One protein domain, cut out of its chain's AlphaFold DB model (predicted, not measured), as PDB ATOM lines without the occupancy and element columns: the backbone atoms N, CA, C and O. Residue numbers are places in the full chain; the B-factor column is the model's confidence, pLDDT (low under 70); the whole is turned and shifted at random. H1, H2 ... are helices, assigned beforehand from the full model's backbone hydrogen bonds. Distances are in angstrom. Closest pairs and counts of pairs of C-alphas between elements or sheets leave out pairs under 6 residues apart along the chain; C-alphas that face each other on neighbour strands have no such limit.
ATOM      1  N   GLN A  99     185.114 214.211 204.010       95.94
ATOM      2  CA  GLN A  99     186.069 214.263 202.913       95.94
ATOM      3  C   GLN A  99     186.511 215.699 202.612       95.94
ATOM      4  O   GLN A  99     185.691 216.604 202.409       95.94
ATOM      5  N   GLY A 100     187.827 215.889 202.532       95.19
ATOM      6  CA  GLY A 100     188.448 217.094 201.998       95.19
ATOM      7  C   GLY A 100     188.336 217.193 200.477       95.19
ATOM      8  O   GLY A 100     188.149 216.200 199.777       95.19
ATOM      9  N   ILE A 101     188.482 218.410 199.954       93.12
ATOM     10  CA  ILE A 101     188.471 218.669 198.503       93.12
ATOM     11  C   ILE A 101     189.854 218.621 197.846       93.12
ATOM     12  O   ILE A 101     189.959 218.669 196.624       93.12
ATOM     13  N   GLY A 102     190.920 218.638 198.644       86.56
ATOM     14  CA  GLY A 102     192.276 218.826 198.157       86.56
ATOM     15  C   GLY A 102     193.060 217.527 198.001       86.56
ATOM     16  O   GLY A 102     192.634 216.468 198.466       86.56
ATOM     17  N   PRO A 103     194.263 217.619 197.410       80.75
ATOM     18  CA  PRO A 103     195.206 216.511 197.423       80.75
ATOM     19  C   PRO A 103     195.595 216.176 198.870       80.75
ATOM     20  O   PRO A 103     195.695 217.075 199.712       80.75
ATOM     21  N   LYS A 104     195.860 214.892 199.148       83.81
ATOM     22  CA  LYS A 104     196.155 214.370 200.498       83.81
ATOM     23  C   LYS A 104     194.983 214.550 201.476       83.81
ATOM     24  O   LYS A 104     195.162 215.007 202.609       83.81
ATOM     25  N   ASN A 105     193.777 214.235 201.009       88.19
ATOM     26  CA  ASN A 105     192.602 214.103 201.862       88.19
ATOM     27  C   ASN A 105     192.827 212.965 202.878       88.19
ATOM     28  O   ASN A 105     193.282 211.884 202.517       88.19
ATOM     29  N   LYS A 106     192.519 213.232 204.148       87.19
ATOM     30  CA  LYS A 106     192.661 212.306 205.278       87.19
ATOM     31  C   LYS A 106     191.590 211.222 205.294       87.19
ATOM     32  O   LYS A 106     191.763 210.225 205.982       87.19
ATOM     33  N   ASN A 107     190.476 211.446 204.607       88.44
ATOM     34  CA  ASN A 107     189.344 210.537 204.607       88.44
ATOM     35  C   ASN A 107     188.686 210.524 203.227       88.44
ATOM     36  O   ASN A 107     188.003 211.473 202.844       88.44
ATOM     37  N   THR A 108     188.918 209.455 202.472       87.06
ATOM     38  CA  THR A 108     188.394 209.258 201.114       87.06
ATOM     39  C   THR A 108     187.143 208.384 201.071       87.06
ATOM     40  O   THR A 108     186.583 208.204 199.995       87.06
ATOM     41  N   THR A 109     186.688 207.856 202.209       90.25
ATOM     42  CA  THR A 109     185.550 206.926 202.289       90.25
ATOM     43  C   THR A 109     184.321 207.526 202.968       90.25
ATOM     44  O   THR A 109     183.241 206.949 202.883       90.25
ATOM     45  N   SER A 110     184.444 208.699 203.600       93.44
ATOM     46  CA  SER A 110     183.301 209.368 204.232       93.44
ATOM     47  C   SER A 110     182.178 209.669 203.226       93.44
ATOM     48  O   SER A 110     182.463 210.151 202.129       93.44
ATOM     49  N   PRO A 111     180.897 209.480 203.595       94.38
ATOM     50  CA  PRO A 111     179.764 209.891 202.767       94.38
ATOM     51  C   PRO A 111     179.575 211.418 202.730       94.38
ATOM     52  O   PRO A 111     178.819 211.935 201.910       94.38
ATOM     53  N   TYR A 112     180.242 212.161 203.618       95.69
ATOM     54  CA  TYR A 112     180.143 213.614 203.705       95.69
ATOM     55  C   TYR A 112     181.351 214.266 203.057       95.69
ATOM     56  O   TYR A 112     182.483 213.891 203.342       95.69
ATOM     57  N   LYS A 113     181.140 215.304 202.246       94.94
ATOM     58  CA  LYS A 113     182.223 215.989 201.534       94.94
ATOM     59  C   LYS A 113     182.090 217.502 201.620       94.94
ATOM     60  O   LYS A 113     181.003 218.061 201.456       94.94
ATOM     61  N   PHE A 114     183.216 218.183 201.827       94.75
ATOM     62  CA  PHE A 114     183.262 219.634 201.683       94.75
ATOM     63  C   PHE A 114     183.038 220.033 200.220       94.75
ATOM     64  O   PHE A 114     183.617 219.458 199.308       94.75
ATOM     65  N   LYS A 115     182.204 221.048 199.985       92.25
ATOM     66  CA  LYS A 115     181.892 221.520 198.623       92.25
ATOM     67  C   LYS A 115     182.828 222.626 198.134       92.25
ATOM     68  O   LYS A 115     182.973 222.828 196.939       92.25
ATOM     69  N   THR A 116     183.450 223.360 199.056       91.38
ATOM     70  CA  THR A 116     184.256 224.549 198.746       91.38
ATOM     71  C   THR A 116     185.542 224.570 199.555       91.38
ATOM     72  O   THR A 116     185.557 224.118 200.699       91.38
ATOM     73  N   ALA A 117     186.604 225.137 198.970       86.00
ATOM     74  CA  ALA A 117     187.923 225.262 199.594       86.00
ATOM     75  C   ALA A 117     187.937 226.270 200.742       86.00
ATOM     76  O   ALA A 117     188.553 226.047 201.782       86.00
ATOM     77  N   PHE A 118     187.233 227.383 200.546       86.62
ATOM     78  CA  PHE A 118     187.230 228.496 201.480       86.62
ATOM     79  C   PHE A 118     186.132 228.327 202.533       86.62
ATOM     80  O   PHE A 118     185.001 227.963 202.192       86.62
ATOM     81  N   PRO A 119     186.424 228.560 203.824       88.25
ATOM     82  CA  PRO A 119     185.419 228.495 204.879       88.25
ATOM     83  C   PRO A 119     184.372 229.599 204.687       88.25
ATOM     84  O   PRO A 119     184.717 230.745 204.415       88.25
ATOM     85  N   GLY A 120     183.090 229.255 204.839       88.94
ATOM     86  CA  GLY A 120     182.009 230.245 204.861       88.94
ATOM     87  C   GLY A 120     182.024 231.064 206.157       88.94
ATOM     88  O   GLY A 120     182.732 230.712 207.104       88.94
ATOM     89  N   LYS A 121     181.222 232.134 206.219       89.31
ATOM     90  CA  LYS A 121     181.192 233.066 207.364       89.31
ATOM     91  C   LYS A 121     180.942 232.359 208.703       89.31
ATOM     92  O   LYS A 121     181.621 232.666 209.678       89.31
ATOM     93  N   ASP A 122     180.041 231.382 208.746       90.44
ATOM     94  CA  ASP A 122     179.692 230.696 210.000       90.44
ATOM     95  C   ASP A 122     180.810 229.780 210.494       90.44
ATOM     96  O   ASP A 122     181.160 229.800 211.673       90.44
ATOM     97  N   MET A 123     181.465 229.060 209.578       88.88
ATOM     98  CA  MET A 123     182.647 228.263 209.912       88.88
ATOM     99  C   MET A 123     183.790 229.153 210.411       88.88
ATOM    100  O   MET A 123     184.457 228.808 211.382       88.88
ATOM    101  N   GLN A 124     184.001 230.316 209.786       86.88
ATOM    102  CA  GLN A 124     185.004 231.276 210.249       86.88
ATOM    103  C   GLN A 124     184.688 231.766 211.667       86.88
ATOM    104  O   GLN A 124     185.573 231.747 212.518       86.88
ATOM    105  N   LYS A 125     183.434 232.143 211.957       88.44
ATOM    106  CA  LYS A 125     183.004 232.553 213.307       88.44
ATOM    107  C   LYS A 125     183.253 231.452 214.342       88.44
ATOM    108  O   LYS A 125     183.847 231.731 215.383       88.44
ATOM    109  N   ALA A 126     182.866 230.213 214.039       87.88
ATOM    110  CA  ALA A 126     183.081 229.069 214.924       87.88
ATOM    111  C   ALA A 126     184.576 228.828 215.199       87.88
ATOM    112  O   ALA A 126     184.981 228.661 216.348       87.88
ATOM    113  N   LEU A 127     185.420 228.896 214.163       86.12
ATOM    114  CA  LEU A 127     186.868 228.738 214.309       86.12
ATOM    115  C   LEU A 127     187.514 229.899 215.072       86.12
ATOM    116  O   LEU A 127     188.429 229.663 215.853       86.12
ATOM    117  N   ILE A 128     187.034 231.135 214.912       83.56
ATOM    118  CA  ILE A 128     187.508 232.282 215.701       83.56
ATOM    119  C   ILE A 128     187.209 232.065 217.187       83.56
ATOM    120  O   ILE A 128     188.083 232.306 218.022       83.56
ATOM    121  N   LEU A 129     185.999 231.611 217.528       83.38
ATOM    122  CA  LEU A 129     185.629 231.290 218.908       83.38
ATOM    123  C   LEU A 129     186.490 230.152 219.460       83.38
ATOM    124  O   LEU A 129     187.044 230.287 220.548       83.38
ATOM    125  N   TRP A 130     186.692 229.091 218.682       81.75
ATOM    126  CA  TRP A 130     187.539 227.969 219.078       81.75
ATOM    127  C   TRP A 130     189.003 228.386 219.302       81.75
ATOM    128  O   TRP A 130     189.591 228.052 220.329       81.75
ATOM    129  N   VAL A 131     189.578 229.195 218.401       79.94
ATOM    130  CA  VAL A 131     190.931 229.769 218.540       79.94
ATOM    131  C   VAL A 131     191.051 230.618 219.810       79.94
ATOM    132  O   VAL A 131     192.097 230.590 220.463       79.94
ATOM    133  N   ARG A 132     189.999 231.371 220.170       76.62
ATOM    134  CA  ARG A 132     189.941 232.155 221.416       76.62
ATOM    135  C   ARG A 132     189.879 231.248 222.641       76.62
ATOM    136  O   ARG A 132     190.681 231.430 223.546       76.62
ATOM    137  N   GLN A 133     188.980 230.266 222.646       75.88
ATOM    138  CA  GLN A 133     188.783 229.343 223.765       75.88
ATOM    139  C   GLN A 133     190.040 228.513 224.046       75.88
ATOM    140  O   GLN A 133     190.419 228.321 225.196       75.88
ATOM    141  N   LYS A 134     190.726 228.053 222.995       71.62
ATOM    142  CA  LYS A 134     191.973 227.282 223.106       71.62
ATOM    143  C   LYS A 134     193.223 228.153 223.263       71.62
ATOM    144  O   LYS A 134     194.317 227.610 223.331       71.62
ATOM    145  N   SER A 135     193.084 229.482 223.303       69.56
ATOM    146  CA  SER A 135     194.188 230.439 223.473       69.56
ATOM    147  C   SER A 135     195.405 230.171 222.566       69.56
ATOM    148  O   SER A 135     196.548 230.399 222.955       69.56
ATOM    149  N   ILE A 136     195.172 229.734 221.321       65.62
ATOM    150  CA  ILE A 136     196.208 229.183 220.416       65.62
ATOM    151  C   ILE A 136     197.316 230.194 220.085       65.62
ATOM    152  O   ILE A 136     198.447 229.817 219.808       65.62
ATOM    153  N   LEU A 137     197.026 231.496 220.140       60.59
ATOM    154  CA  LEU A 137     198.033 232.542 219.910       60.59
ATOM    155  C   LEU A 137     198.934 232.823 221.125       60.59
ATOM    156  O   LEU A 137     199.943 233.514 220.984       60.59
ATOM    157  N   SER A 138     198.561 232.342 222.312       51.34
ATOM    158  CA  SER A 138     199.355 232.499 223.536       51.34
ATOM    159  C   SER A 138     200.360 231.363 223.736       51.34
ATOM    160  O   SER A 138     201.404 231.598 224.346       51.34
ATOM    161  N   ASP A 139     200.096 230.190 223.154       47.28
ATOM    162  CA  ASP A 139     200.986 229.032 223.181       47.28
ATOM    163  C   ASP A 139     201.917 229.072 221.967       47.28
ATOM    164  O   ASP A 139     201.551 228.745 220.836       47.28
ATOM    165  N   VAL A 140     203.113 229.620 222.178       46.62
ATOM    166  CA  VAL A 140     204.026 229.979 221.097       46.62
ATOM    167  C   VAL A 140     205.317 229.174 221.115       46.62
ATOM    168  O   VAL A 140     206.389 229.716 220.838       46.62
ATOM    169  N   THR A 141     205.230 227.867 221.357       43.53
ATOM    170  CA  THR A 141     206.300 226.935 220.978       43.53
ATOM    171  C   THR A 141     206.288 226.752 219.460       43.53
ATOM    172  O   THR A 141     205.788 225.769 218.918       43.53
ATOM    173  N   ALA A 142     206.794 227.750 218.737       39.28
ATOM    174  CA  ALA A 142     207.069 227.585 217.318       39.28
ATOM    175  C   ALA A 142     208.119 226.478 217.113       39.28
ATOM    176  O   ALA A 142     209.009 226.337 217.956       39.28
ATOM    177  N   LYS A 149     214.655 236.447 217.676       48.00
ATOM    178  CA  LYS A 149     214.175 237.118 218.904       48.00
ATOM    179  C   LYS A 149     213.104 238.205 218.655       48.00
ATOM    180  O   LYS A 149     212.331 238.518 219.552       48.00
ATOM    181  N   HIS A 150     213.002 238.712 217.424       48.03
ATOM    182  CA  HIS A 150     212.038 239.731 216.987       48.03
ATOM    183  C   HIS A 150     210.788 239.169 216.273       48.03
ATOM    184  O   HIS A 150     209.795 239.875 216.105       48.03
ATOM    185  N   THR A 151     210.781 237.890 215.880       48.97
ATOM    186  CA  THR A 151     209.684 237.281 215.102       48.97
ATOM    187  C   THR A 151     208.523 236.811 215.988       48.97
ATOM    188  O   THR A 151     207.377 236.768 215.545       48.97
ATOM    189  N   SER A 152     208.785 236.485 217.260       46.91
ATOM    190  CA  SER A 152     207.748 236.061 218.215       46.91
ATOM    191  C   SER A 152     206.777 237.196 218.572       46.91
ATOM    192  O   SER A 152     205.567 236.968 218.614       46.91
ATOM    193  N   GLY A 153     207.285 238.422 218.749       47.69
ATOM    194  CA  GLY A 153     206.482 239.634 218.957       47.69
ATOM    195  C   GLY A 153     205.739 240.085 217.695       47.69
ATOM    196  O   GLY A 153     204.570 240.460 217.764       47.69
ATOM    197  N   TYR A 154     206.371 239.955 216.523       44.19
ATOM    198  CA  TYR A 154     205.752 240.288 215.234       44.19
ATOM    199  C   TYR A 154     204.566 239.367 214.894       44.19
ATOM    200  O   TYR A 154     203.525 239.834 214.434       44.19
ATOM    201  N   LEU A 155     204.667 238.068 215.198       46.81
ATOM    202  CA  LEU A 155     203.556 237.121 215.036       46.81
ATOM    203  C   LEU A 155     202.438 237.339 216.067       46.81
ATOM    204  O   LEU A 155     201.270 237.208 215.706       46.81
ATOM    205  N   ARG A 156     202.775 237.731 217.308       48.88
ATOM    206  CA  ARG A 156     201.788 238.123 218.335       48.88
ATOM    207  C   ARG A 156     200.937 239.323 217.909       48.88
ATOM    208  O   ARG A 156     199.753 239.347 218.226       48.88
ATOM    209  N   ASN A 157     201.521 240.277 217.183       48.72
ATOM    210  CA  ASN A 157     200.852 241.533 216.828       48.72
ATOM    211  C   ASN A 157     200.199 241.539 215.432       48.72
ATOM    212  O   ASN A 157     199.315 242.362 215.199       48.72
ATOM    213  N   LYS A 158     200.592 240.646 214.503       48.16
ATOM    214  CA  LYS A 158     200.133 240.703 213.096       48.16
ATOM    215  C   LYS A 158     199.309 239.510 212.601       48.16
ATOM    216  O   LYS A 158     198.518 239.708 211.684       48.16
ATOM    217  N   VAL A 159     199.421 238.310 213.186       54.72
ATOM    218  CA  VAL A 159     198.492 237.213 212.845       54.72
ATOM    219  C   VAL A 159     197.196 237.464 213.597       54.72
ATOM    220  O   VAL A 159     197.056 237.123 214.775       54.72
ATOM    221  N   ARG A 160     196.236 238.109 212.933       67.81
ATOM    222  CA  ARG A 160     194.920 238.315 213.533       67.81
ATOM    223  C   ARG A 160     194.303 236.934 213.754       67.81
ATOM    224  O   ARG A 160     194.402 236.058 212.899       67.81
ATOM    225  N   ARG A 161     193.628 236.728 214.892       69.56
ATOM    226  CA  ARG A 161     192.883 235.479 215.193       69.56
ATOM    227  C   ARG A 161     191.987 235.047 214.026       69.56
ATOM    228  O   ARG A 161     191.803 233.857 213.801       69.56
ATOM    229  N   ASN A 162     191.476 236.028 213.287       75.12
ATOM    230  CA  ASN A 162     190.660 235.838 212.096       75.12
ATOM    231  C   ASN A 162     191.446 235.180 210.953       75.12
ATOM    232  O   ASN A 162     190.953 234.223 210.368       75.12
ATOM    233  N   ASP A 163     192.677 235.618 210.684       78.31
ATOM    234  CA  ASP A 163     193.517 235.062 209.615       78.31
ATOM    235  C   ASP A 163     193.913 233.615 209.933       78.31
ATOM    236  O   ASP A 163     193.856 232.742 209.067       78.31
ATOM    237  N   LEU A 164     194.225 233.332 211.206       81.62
ATOM    238  CA  LEU A 164     194.476 231.967 211.673       81.62
ATOM    239  C   LEU A 164     193.231 231.083 211.517       81.62
ATOM    240  O   LEU A 164     193.334 229.963 211.024       81.62
ATOM    241  N   ALA A 165     192.056 231.575 211.911       81.75
ATOM    242  CA  ALA A 165     190.804 230.842 211.762       81.75
ATOM    243  C   ALA A 165     190.474 230.552 210.287       81.75
ATOM    244  O   ALA A 165     190.038 229.449 209.961       81.75
ATOM    245  N   ILE A 166     190.732 231.502 209.382       82.94
ATOM    246  CA  ILE A 166     190.568 231.302 207.937       82.94
ATOM    247  C   ILE A 166     191.547 230.236 207.431       82.94
ATOM    248  O   ILE A 166     191.120 229.299 206.755       82.94
ATOM    249  N   ALA A 167     192.830 230.326 207.794       86.12
ATOM    250  CA  ALA A 167     193.844 229.350 207.396       86.12
ATOM    251  C   ALA A 167     193.526 227.935 207.913       86.12
ATOM    252  O   ALA A 167     193.617 226.965 207.157       86.12
ATOM    253  N   LEU A 168     193.077 227.815 209.167       86.06
ATOM    254  CA  LEU A 168     192.587 226.558 209.741       86.06
ATOM    255  C   LEU A 168     191.387 226.023 208.959       86.06
ATOM    256  O   LEU A 168     191.355 224.843 208.621       86.06
ATOM    257  N   GLY A 169     190.423 226.884 208.628       89.06
ATOM    258  CA  GLY A 169     189.245 226.503 207.855       89.06
ATOM    259  C   GLY A 169     189.596 225.991 206.459       89.06
ATOM    260  O   GLY A 169     189.051 224.972 206.034       89.06
ATOM    261  N   ILE A 170     190.548 226.638 205.780       89.31
ATOM    262  CA  ILE A 170     191.093 226.163 204.500       89.31
ATOM    263  C   ILE A 170     191.764 224.799 204.687       89.31
ATOM    264  O   ILE A 170     191.504 223.879 203.916       89.31
ATOM    265  N   GLY A 171     192.587 224.633 205.728       88.19
ATOM    266  CA  GLY A 171     193.250 223.364 206.036       88.19
ATOM    267  C   GLY A 171     192.262 222.219 206.281       88.19
ATOM    268  O   GLY A 171     192.404 221.152 205.684       88.19
ATOM    269  N   ILE A 172     191.228 222.452 207.097       91.00
ATOM    270  CA  ILE A 172     190.156 221.484 207.380       91.00
ATOM    271  C   ILE A 172     189.412 221.120 206.094       91.00
ATOM    272  O   ILE A 172     189.217 219.943 205.814       91.00
ATOM    273  N   LYS A 173     189.031 222.104 205.275       93.12
ATOM    274  CA  LYS A 173     188.293 221.856 204.028       93.12
ATOM    275  C   LYS A 173     189.132 221.159 202.966       93.12
ATOM    276  O   LYS A 173     188.621 220.333 202.213       93.12
ATOM    277  N   ARG A 174     190.427 221.463 202.910       91.75
ATOM    278  CA  ARG A 174     191.362 220.849 201.966       91.75
ATOM    279  C   ARG A 174     191.660 219.401 202.338       91.75
ATOM    280  O   ARG A 174     191.591 218.541 201.467       91.75
ATOM    281  N   HIS A 175     191.966 219.134 203.605       92.12
ATOM    282  CA  HIS A 175     192.390 217.809 204.065       92.12
ATOM    283  C   HIS A 175     191.261 216.933 204.596       92.12
ATOM    284  O   HIS A 175     191.471 215.736 204.746       92.12
ATOM    285  N   GLY A 176     190.096 217.491 204.894       92.88
ATOM    286  CA  GLY A 176     189.012 216.750 205.516       92.88
ATOM    287  C   GLY A 176     189.198 216.528 207.018       92.88
ATOM    288  O   GLY A 176     190.200 216.910 207.635       92.88
ATOM    289  N   ILE A 177     188.191 215.879 207.591       90.44
ATOM    290  CA  ILE A 177     188.121 215.415 208.973       90.44
ATOM    291  C   ILE A 177     188.242 213.887 208.946       90.44
ATOM    292  O   ILE A 177     187.525 213.211 208.204       90.44
ATOM    293  N   ALA A 178     189.174 213.345 209.730       90.31
ATOM    294  CA  ALA A 178     189.367 211.900 209.839       90.31
ATOM    295  C   ALA A 178     188.149 211.237 210.503       90.31
ATOM    296  O   ALA A 178     187.526 211.839 211.375       90.31
ATOM    297  N   ALA A 179     187.818 210.017 210.079       90.44
ATOM    298  CA  ALA A 179     186.800 209.210 210.743       90.44
ATOM    299  C   ALA A 179     187.313 208.747 212.111       90.44
ATOM    300  O   ALA A 179     188.459 208.305 212.225       90.44
TER     301      ALA A 179
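What this domain is: This is residues 99 to 142 and 149 to 179 of the 216 residues of an uncharacterized protein of Chitinophaga polysaccharea (UniProt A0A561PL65). Two helices, H1 and H3, cross steeply in the middle of an elongated model, while the small helix H2 lies off at one end of the long axis and a long looping stretch without a named helix, residues 99 to 120, makes much of the other end. The whole is loosely built, with H1 packed on H3 as the one contact between named helices. The printed part has 75 residues, with three named helices in the order H1, H2, H3 and no named strand; the class is all helix, though 36 of the 75 residues, under half, are in named elements. It is loose, with a radius of gyration of the C-alphas of 14.3 A, and the C-alphas span 45 by 24 by 18 A.

How they stand to each other: Start at Gln 99 and go along residues 99 to 120, whose C-alphas lie 9 to 22 A from the mean of the C-alphas. Next comes H1, residues 121 to 133, which touches H3, residues 161 to 175. Look for their closest C-alphas at Leu 127 and Ala 165, 5.1 A apart. Their centres are 9.8 A apart, and their lines stand at a steep tilt of 66 degrees, opposite ways. H2, residues 151 to 158, is apart from H1 and also apart from H3, with no C-alpha of either within 8 A of it. In H1, H2 and H3, every O i to N i+4 pair is within hydrogen-bond range.

Where its parts are: Find C-alpha 121 at (181.192, 233.066, 207.364); from there H1 runs 18.5 A to C-alpha 133 at (188.783, 229.343, 223.765). Beyond the cut, look for H2, which begins at Thr 151 and reaches Lys 158, 10.3 A from first to last C-alpha. H3, the longest helix with 15 residues, begins at Arg 161 and runs 20.9 A to C-alpha 175 at (192.390, 217.809, 204.065).

The domain as a whole: The two C-alphas farthest apart are those of Pro 111 and Lys 149, 46.8 A, while the C-alphas of Gln 99 and Ala 179, the first and last printed, are 9.3 A apart. Residues 143 to 148 are not printed, and C-alphas 142 and 149 stand 12.0 A apart across this cut, which falls in the link from H1 to H2. The link from H2 to H3 is tight, with 2 residues between them. The mean pLDDT of the printed part is 77.6; look in the B-factor column for values under 70 at residues 135 to 142 and 149 to 161, and note that H2 has a mean of 48.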